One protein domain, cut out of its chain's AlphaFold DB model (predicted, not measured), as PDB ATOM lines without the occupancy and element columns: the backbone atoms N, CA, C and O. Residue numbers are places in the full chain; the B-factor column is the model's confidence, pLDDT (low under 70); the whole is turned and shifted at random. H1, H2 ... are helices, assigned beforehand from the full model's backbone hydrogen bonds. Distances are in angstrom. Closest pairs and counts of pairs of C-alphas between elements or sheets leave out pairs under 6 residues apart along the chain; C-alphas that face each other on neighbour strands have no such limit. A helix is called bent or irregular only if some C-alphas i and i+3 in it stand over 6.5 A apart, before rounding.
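Overview. This is residues 440 to 492 of the 511 residues of the protein "DUF362 domain-containing protein" of Planctomycetes bacterium (UniProt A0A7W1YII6). Two helices, H1 and then H2, stand apart, joined by a wide loop of chain whose residues 465 to 475 stick out at one end. The printed part has 53 residues with two named helices and no named strand; its class is all helix. It is elongated, spanning 35 by 21 by 17 A, and only just loose, close to compact, with a radius of gyration of the C-alphas of 12.1 A.

Arrangement. Begin at H1, residues 440 to 453, and go on through a long link of 24 residues to H2, residues 478 to 490. The two helices are apart, with no C-alpha of the one within 8 A of the other. In H2 every O i to N i+4 pair is within hydrogen-bond range; in H1, 8 of 10 are.

Along the chain. Find C-alpha 440 at (-54.908, -48.328, 36.995); from there H1 runs 19.5 A to C-alpha 453. It is neither bent nor irregular, but only just: C-alphas 445 and 448 are 6.4 A apart. H2 runs 18.5 A from C-alpha 478 to C-alpha 490 at (-55.084, -42.615, 27.368).

Size, cuts and confidence. The C-alphas farthest apart, Leu 442 and Gln 468, are 35.4 A apart. The printed part has no cut. Look at residues 440 to 458 for pLDDT under 70.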
ATOM      1  N   SER A 440     -56.219 -48.958  36.809       61.50
ATOM      2  CA  SER A 440     -54.908 -48.328  36.995       61.50
ATOM      3  C   SER A 440     -53.865 -49.336  37.469       61.50
ATOM      4  O   SER A 440     -52.749 -49.331  36.958       61.50
ATOM      5  N   SER A 441     -54.244 -50.281  38.334       61.19
ATOM      6  CA  SER A 441     -53.374 -51.394  38.733       61.19
ATOM      7  C   SER A 441     -52.979 -52.285  37.548       61.19
ATOM      8  O   SER A 441     -51.803 -52.619  37.395       61.19
ATOM      9  N   LEU A 442     -53.935 -52.629  36.674       60.78
ATOM     10  CA  LEU A 442     -53.666 -53.391  35.450       60.78
ATOM     11  C   LEU A 442     -52.780 -52.592  34.481       60.78
ATOM     12  O   LEU A 442     -51.799 -53.121  33.964       60.78
ATOM     13  N   LEU A 443     -53.084 -51.307  34.273       61.81
ATOM     14  CA  LEU A 443     -52.294 -50.418  33.422       61.81
ATOM     15  C   LEU A 443     -50.870 -50.225  33.953       61.81
ATOM     16  O   LEU A 443     -49.937 -50.260  33.164       61.81
ATOM     17  N   SER A 444     -50.680 -50.080  35.265       60.75
ATOM     18  CA  SER A 444     -49.365 -49.990  35.917       60.75
ATOM     19  C   SER A 444     -48.551 -51.275  35.716       60.75
ATOM     20  O   SER A 444     -47.364 -51.209  35.389       60.75
ATOM     21  N   LEU A 445     -49.196 -52.443  35.815       59.88
ATOM     22  CA  LEU A 445     -48.563 -53.746  35.605       59.88
ATOM     23  C   LEU A 445     -48.112 -53.952  34.150       59.88
ATOM     24  O   LEU A 445     -47.048 -54.520  33.903       59.88
ATOM     25  N   VAL A 446     -48.887 -53.451  33.186       55.75
ATOM     26  CA  VAL A 446     -48.574 -53.533  31.748       55.75
ATOM     27  C   VAL A 446     -47.660 -52.385  31.283       55.75
ATOM     28  O   VAL A 446     -46.913 -52.543  30.314       55.75
ATOM     29  N   ALA A 447     -47.644 -51.251  31.994       59.00
ATOM     30  CA  ALA A 447     -46.849 -50.075  31.650       59.00
ATOM     31  C   ALA A 447     -45.351 -50.379  31.619       59.00
ATOM     32  O   ALA A 447     -44.669 -49.895  30.723       59.00
ATOM     33  N   HIS A 448     -44.832 -51.203  32.534       57.38
ATOM     34  CA  HIS A 448     -43.402 -51.520  32.559       57.38
ATOM     35  C   HIS A 448     -42.954 -52.358  31.338       57.38
ATOM     36  O   HIS A 448     -42.062 -51.905  30.617       57.38
ATOM     37  N   PRO A 449     -43.599 -53.498  30.998       53.47
ATOM     38  CA  PRO A 449     -43.329 -54.210  29.746       53.47
ATOM     39  C   PRO A 449     -43.564 -53.361  28.493       53.47
ATOM     40  O   PRO A 449     -42.766 -53.416  27.564       53.47
ATOM     41  N   MET A 450     -44.618 -52.539  28.447       57.22
ATOM     42  CA  MET A 450     -44.880 -51.676  27.288       57.22
ATOM     43  C   MET A 450     -43.844 -50.560  27.133       57.22
ATOM     44  O   MET A 450     -43.432 -50.258  26.011       57.22
ATOM     45  N   TYR A 451     -43.398 -49.967  28.241       56.88
ATOM     46  CA  TYR A 451     -42.345 -48.957  28.257       56.88
ATOM     47  C   TYR A 451     -40.995 -49.552  27.844       56.88
ATOM     48  O   TYR A 451     -40.260 -48.914  27.096       56.88
ATOM     49  N   MET A 452     -40.690 -50.786  28.253       52.41
ATOM     50  CA  MET A 452     -39.419 -51.452  27.945       52.41
ATOM     51  C   MET A 452     -39.383 -52.105  26.554       52.41
ATOM     52  O   MET A 452     -38.395 -51.970  25.840       52.41
ATOM     53  N   LEU A 453     -40.452 -52.797  26.148       50.91
ATOM     54  CA  LEU A 453     -40.465 -53.671  24.964       50.91
ATOM     55  C   LEU A 453     -41.259 -53.087  23.783       50.91
ATOM     56  O   LEU A 453     -40.970 -53.403  22.633       50.91
ATOM     57  N   GLY A 454     -42.248 -52.222  24.037       53.09
ATOM     58  CA  GLY A 454     -43.182 -51.718  23.015       53.09
ATOM     59  C   GLY A 454     -42.985 -50.257  22.593       53.09
ATOM     60  O   GLY A 454     -43.674 -49.773  21.695       53.09
ATOM     61  N   SER A 455     -42.070 -49.525  23.231       55.16
ATOM     62  CA  SER A 455     -42.013 -48.057  23.158       55.16
ATOM     63  C   SER A 455     -41.091 -47.477  22.080       55.16
ATOM     64  O   SER A 455     -41.013 -46.252  21.960       55.16
ATOM     65  N   MET A 456     -40.375 -48.317  21.319       59.59
ATOM     66  CA  MET A 456     -39.236 -47.902  20.485       59.59
ATOM     67  C   MET A 456     -38.246 -47.016  21.267       59.59
ATOM     68  O   MET A 456     -37.987 -45.875  20.882       59.59
ATOM     69  N   ARG A 457     -37.733 -47.531  22.397       65.75
ATOM     70  CA  ARG A 457     -36.831 -46.825  23.335       65.75
ATOM     71  C   ARG A 457     -37.432 -45.555  23.960       65.75
ATOM     72  O   ARG A 457     -36.725 -44.587  24.191       65.75
ATOM     73  N   GLY A 458     -38.741 -45.533  24.207       68.69
ATOM     74  CA  GLY A 458     -39.451 -44.402  24.822       68.69
ATOM     75  C   GLY A 458     -40.073 -43.416  23.827       68.69
ATOM     76  O   GLY A 458     -40.852 -42.557  24.231       68.69
ATOM     77  N   ALA A 459     -39.834 -43.565  22.518       76.00
ATOM     78  CA  ALA A 459     -40.320 -42.635  21.496       76.00
ATOM     79  C   ALA A 459     -41.852 -42.496  21.445       76.00
ATOM     80  O   ALA A 459     -42.352 -41.480  20.953       76.00
ATOM     81  N   VAL A 460     -42.602 -43.503  21.902       76.88
ATOM     82  CA  VAL A 460     -44.075 -43.480  21.972       76.88
ATOM     83  C   VAL A 460     -44.590 -42.777  23.239       76.88
ATOM     84  O   VAL A 460     -45.672 -42.195  23.206       76.88
ATOM     85  N   PHE A 461     -43.807 -42.767  24.321       76.62
ATOM     86  CA  PHE A 461     -44.175 -42.226  25.634       76.62
ATOM     87  C   PHE A 461     -43.514 -40.863  25.865       76.62
ATOM     88  O   PHE A 461     -42.707 -40.682  26.772       76.62
ATOM     89  N   VAL A 462     -43.867 -39.890  25.025       83.25
ATOM     90  CA  VAL A 462     -43.474 -38.485  25.206       83.25
ATOM     91  C   VAL A 462     -44.719 -37.632  25.455       83.25
ATOM     92  O   VAL A 462     -45.751 -37.885  24.820       83.25
ATOM     93  N   PRO A 463     -44.662 -36.628  26.348       86.25
ATOM     94  CA  PRO A 463     -45.782 -35.718  26.565       86.25
ATOM     95  C   PRO A 463     -46.018 -34.836  25.327       86.25
ATOM     96  O   PRO A 463     -45.254 -34.884  24.352       86.25
ATOM     97  N   GLN A 464     -47.091 -34.041  25.329       88.50
ATOM     98  CA  GLN A 464     -47.367 -33.069  24.265       88.50
ATOM     99  C   GLN A 464     -46.396 -31.877  24.365       88.50
ATOM    100  O   GLN A 464     -46.746 -30.800  24.832       88.50
ATOM    101  N   MET A 465     -45.149 -32.120  23.955       91.81
ATOM    102  CA  MET A 465     -44.034 -31.172  23.985       91.81
ATOM    103  C   MET A 465     -44.372 -29.866  23.250       91.81
ATOM    104  O   MET A 465     -44.972 -29.903  22.171       91.81
ATOM    105  N   ASP A 466     -43.925 -28.730  23.790       94.12
ATOM    106  CA  ASP A 466     -43.888 -27.457  23.069       94.12
ATOM    107  C   ASP A 466     -42.874 -27.553  21.925       94.12
ATOM    108  O   ASP A 466     -41.672 -27.382  22.114       94.12
ATOM    109  N   VAL A 467     -43.353 -27.865  20.723       93.56
ATOM    110  CA  VAL A 467     -42.494 -28.056  19.547       93.56
ATOM    111  C   VAL A 467     -41.925 -26.753  18.983       93.56
ATOM    112  O   VAL A 467     -41.029 -26.820  18.144       93.56
ATOM    113  N   GLN A 468     -42.426 -25.586  19.408       94.06
ATOM    114  CA  GLN A 468     -41.838 -24.299  19.027       94.06
ATOM    115  C   GLN A 468     -40.566 -24.044  19.837       94.06
ATOM    116  O   GLN A 468     -39.534 -23.670  19.277       94.06
ATOM    117  N   ALA A 469     -40.623 -24.306  21.145       94.56
ATOM    118  CA  ALA A 469     -39.462 -24.211  22.023       94.56
ATOM    119  C   ALA A 469     -38.491 -25.390  21.837       94.56
ATOM    120  O   ALA A 469     -37.281 -25.187  21.729       94.56
ATOM    121  N   PHE A 470     -39.026 -26.609  21.735       96.12
ATOM    122  CA  PHE A 470     -38.289 -27.874  21.689       96.12
ATOM    123  C   PHE A 470     -38.626 -28.655  20.406       96.12
ATOM    124  O   PHE A 470     -39.406 -29.615  20.435       96.12
ATOM    125  N   PRO A 471     -38.078 -28.266  19.240       95.00
ATOM    126  CA  PRO A 471     -38.410 -28.924  17.984       95.00
ATOM    127  C   PRO A 471     -37.907 -30.377  17.965       95.00
ATOM    128  O   PRO A 471     -36.862 -30.689  18.541       95.00
ATOM    129  N   PRO A 472     -38.618 -31.309  17.307       93.75
ATOM    130  CA  PRO A 472     -38.195 -32.704  17.251       93.75
ATOM    131  C   PRO A 472     -36.867 -32.851  16.494       93.75
ATOM    132  O   PRO A 472     -36.678 -32.260  15.433       93.75
ATOM    133  N   ARG A 473     -35.955 -33.701  16.988       91.75
ATOM    134  CA  ARG A 473     -34.680 -34.007  16.302       91.75
ATOM    135  C   ARG A 473     -34.890 -34.652  14.938       91.75
ATOM    136  O   ARG A 473     -34.126 -34.406  14.012       91.75
ATOM    137  N   ARG A 474     -35.921 -35.491  14.828       88.44
ATOM    138  CA  ARG A 474     -36.381 -36.094  13.577       88.44
ATOM    139  C   ARG A 474     -37.897 -35.945  13.493       88.44
ATOM    140  O   ARG A 474     -38.572 -36.269  14.476       88.44
ATOM    141  N   PRO A 475     -38.451 -35.483  12.362       84.88
ATOM    142  CA  PRO A 475     -39.892 -35.343  12.221       84.88
ATOM    143  C   PRO A 475     -40.557 -36.717  12.404       84.88
ATOM    144  O   PRO A 475     -40.214 -37.668  11.698       84.88
ATOM    145  N   PRO A 476     -41.497 -36.871  13.355       85.38
ATOM    146  CA  PRO A 476     -42.147 -38.154  13.571       85.38
ATOM    147  C   PRO A 476     -43.047 -38.476  12.374       85.38
ATOM    148  O   PRO A 476     -43.878 -37.651  11.982       85.38
ATOM    149  N   GLY A 477     -42.918 -39.684  11.821       87.75
ATOM    150  CA  GLY A 477     -43.815 -40.185  10.777       87.75
ATOM    151  C   GLY A 477     -45.275 -40.242  11.243       87.75
ATOM    152  O   GLY A 477     -45.563 -40.259  12.443       87.75
ATOM    153  N   PHE A 478     -46.216 -40.291  10.296       86.50
ATOM    154  CA  PHE A 478     -47.657 -40.234  10.584       86.50
ATOM    155  C   PHE A 478     -48.114 -41.285  11.611       86.50
ATOM    156  O   PHE A 478     -48.781 -40.935  12.585       86.50
ATOM    157  N   GLY A 479     -47.683 -42.543  11.458       86.69
ATOM    158  CA  GLY A 479     -48.037 -43.623  12.386       86.69
ATOM    159  C   GLY A 479     -47.552 -43.379  13.820       86.69
ATOM    160  O   GLY A 479     -48.296 -43.613  14.771       86.69
ATOM    161  N   LEU A 480     -46.341 -42.837  13.992       84.81
ATOM    162  CA  LEU A 480     -45.808 -42.497  15.314       84.81
ATOM    163  C   LEU A 480     -46.582 -41.334  15.949       84.81
ATOM    164  O   LEU A 480     -46.873 -41.381  17.142       84.81
ATOM    165  N   ARG A 481     -46.965 -40.317  15.164       86.44
ATOM    166  CA  ARG A 481     -47.808 -39.210  15.652       86.44
ATOM    167  C   ARG A 481     -49.169 -39.702  16.136       86.44
ATOM    168  O   ARG A 481     -49.615 -39.282  17.200       86.44
ATOM    169  N   LEU A 482     -49.802 -40.601  15.383       86.88
ATOM    170  CA  LEU A 482     -51.093 -41.176  15.758       86.88
ATOM    171  C   LEU A 482     -50.988 -41.990  17.055       86.88
ATOM    172  O   LEU A 482     -51.783 -41.784  17.970       86.88
ATOM    173  N   ARG A 483     -49.963 -42.848  17.171       85.50
ATOM    174  CA  ARG A 483     -49.698 -43.627  18.392       85.50
ATOM    175  C   ARG A 483     -49.422 -42.732  19.601       85.50
ATOM    176  O   ARG A 483     -50.007 -42.964  20.652       85.50
ATOM    177  N   ARG A 484     -48.596 -41.687  19.446       88.06
ATOM    178  CA  ARG A 484     -48.329 -40.699  20.508       88.06
ATOM    179  C   ARG A 484     -49.613 -40.035  20.988       88.06
ATOM    180  O   ARG A 484     -49.861 -40.039  22.183       88.06
ATOM    181  N   ARG A 485     -50.457 -39.543  20.074       86.19
ATOM    182  CA  ARG A 485     -51.742 -38.915  20.435       86.19
ATOM    183  C   ARG A 485     -52.664 -39.869  21.187       86.19
ATOM    184  O   ARG A 485     -53.285 -39.467  22.163       86.19
ATOM    185  N   LEU A 486     -52.748 -41.125  20.744       85.69
ATOM    186  CA  LEU A 486     -53.548 -42.139  21.428       85.69
ATOM    187  C   LEU A 486     -53.037 -42.367  22.855       85.69
ATOM    188  O   LEU A 486     -53.817 -42.295  23.797       85.69
ATOM    189  N   VAL A 487     -51.729 -42.581  23.021       82.62
ATOM    190  CA  VAL A 487     -51.104 -42.795  24.334       82.62
ATOM    191  C   VAL A 487     -51.250 -41.565  25.229       82.62
ATOM    192  O   VAL A 487     -51.645 -41.702  26.379       82.62
ATOM    193  N   GLN A 488     -51.025 -40.359  24.707       86.12
ATOM    194  CA  GLN A 488     -51.200 -39.107  25.448       86.12
ATOM    195  C   GLN A 488     -52.636 -38.942  25.951       86.12
ATOM    196  O   GLN A 488     -52.837 -38.594  27.109       86.12
ATOM    197  N   ARG A 489     -53.641 -39.259  25.127       83.88
ATOM    198  CA  ARG A 489     -55.050 -39.238  25.547       83.88
ATOM    199  C   ARG A 489     -55.362 -40.287  26.604       83.88
ATOM    200  O   ARG A 489     -55.995 -39.956  27.601       83.88
ATOM    201  N   LEU A 490     -54.896 -41.522  26.407       80.19
ATOM    202  CA  LEU A 490     -55.084 -42.615  27.368       80.19
ATOM    203  C   LEU A 490     -54.451 -42.301  28.729       80.19
ATOM    204  O   LEU A 490     -54.991 -42.687  29.759       80.19
ATOM    205  N   LEU A 491     -53.326 -41.586  28.728       76.00
ATOM    206  CA  LEU A 491     -52.575 -41.218  29.923       76.00
ATOM    207  C   LEU A 491     -52.958 -39.847  30.509       76.00
ATOM    208  O   LEU A 491     -52.399 -39.454  31.528       76.00
ATOM    209  N   GLY A 492     -53.890 -39.112  29.894       76.31
ATOM    210  CA  GLY A 492     -54.309 -37.788  30.371       76.31
ATOM    211  C   GLY A 492     -53.278 -36.666  30.170       76.31
ATOM    212  O   GLY A 492     -53.362 -35.643  30.846       76.31
TER     213      GLY A 492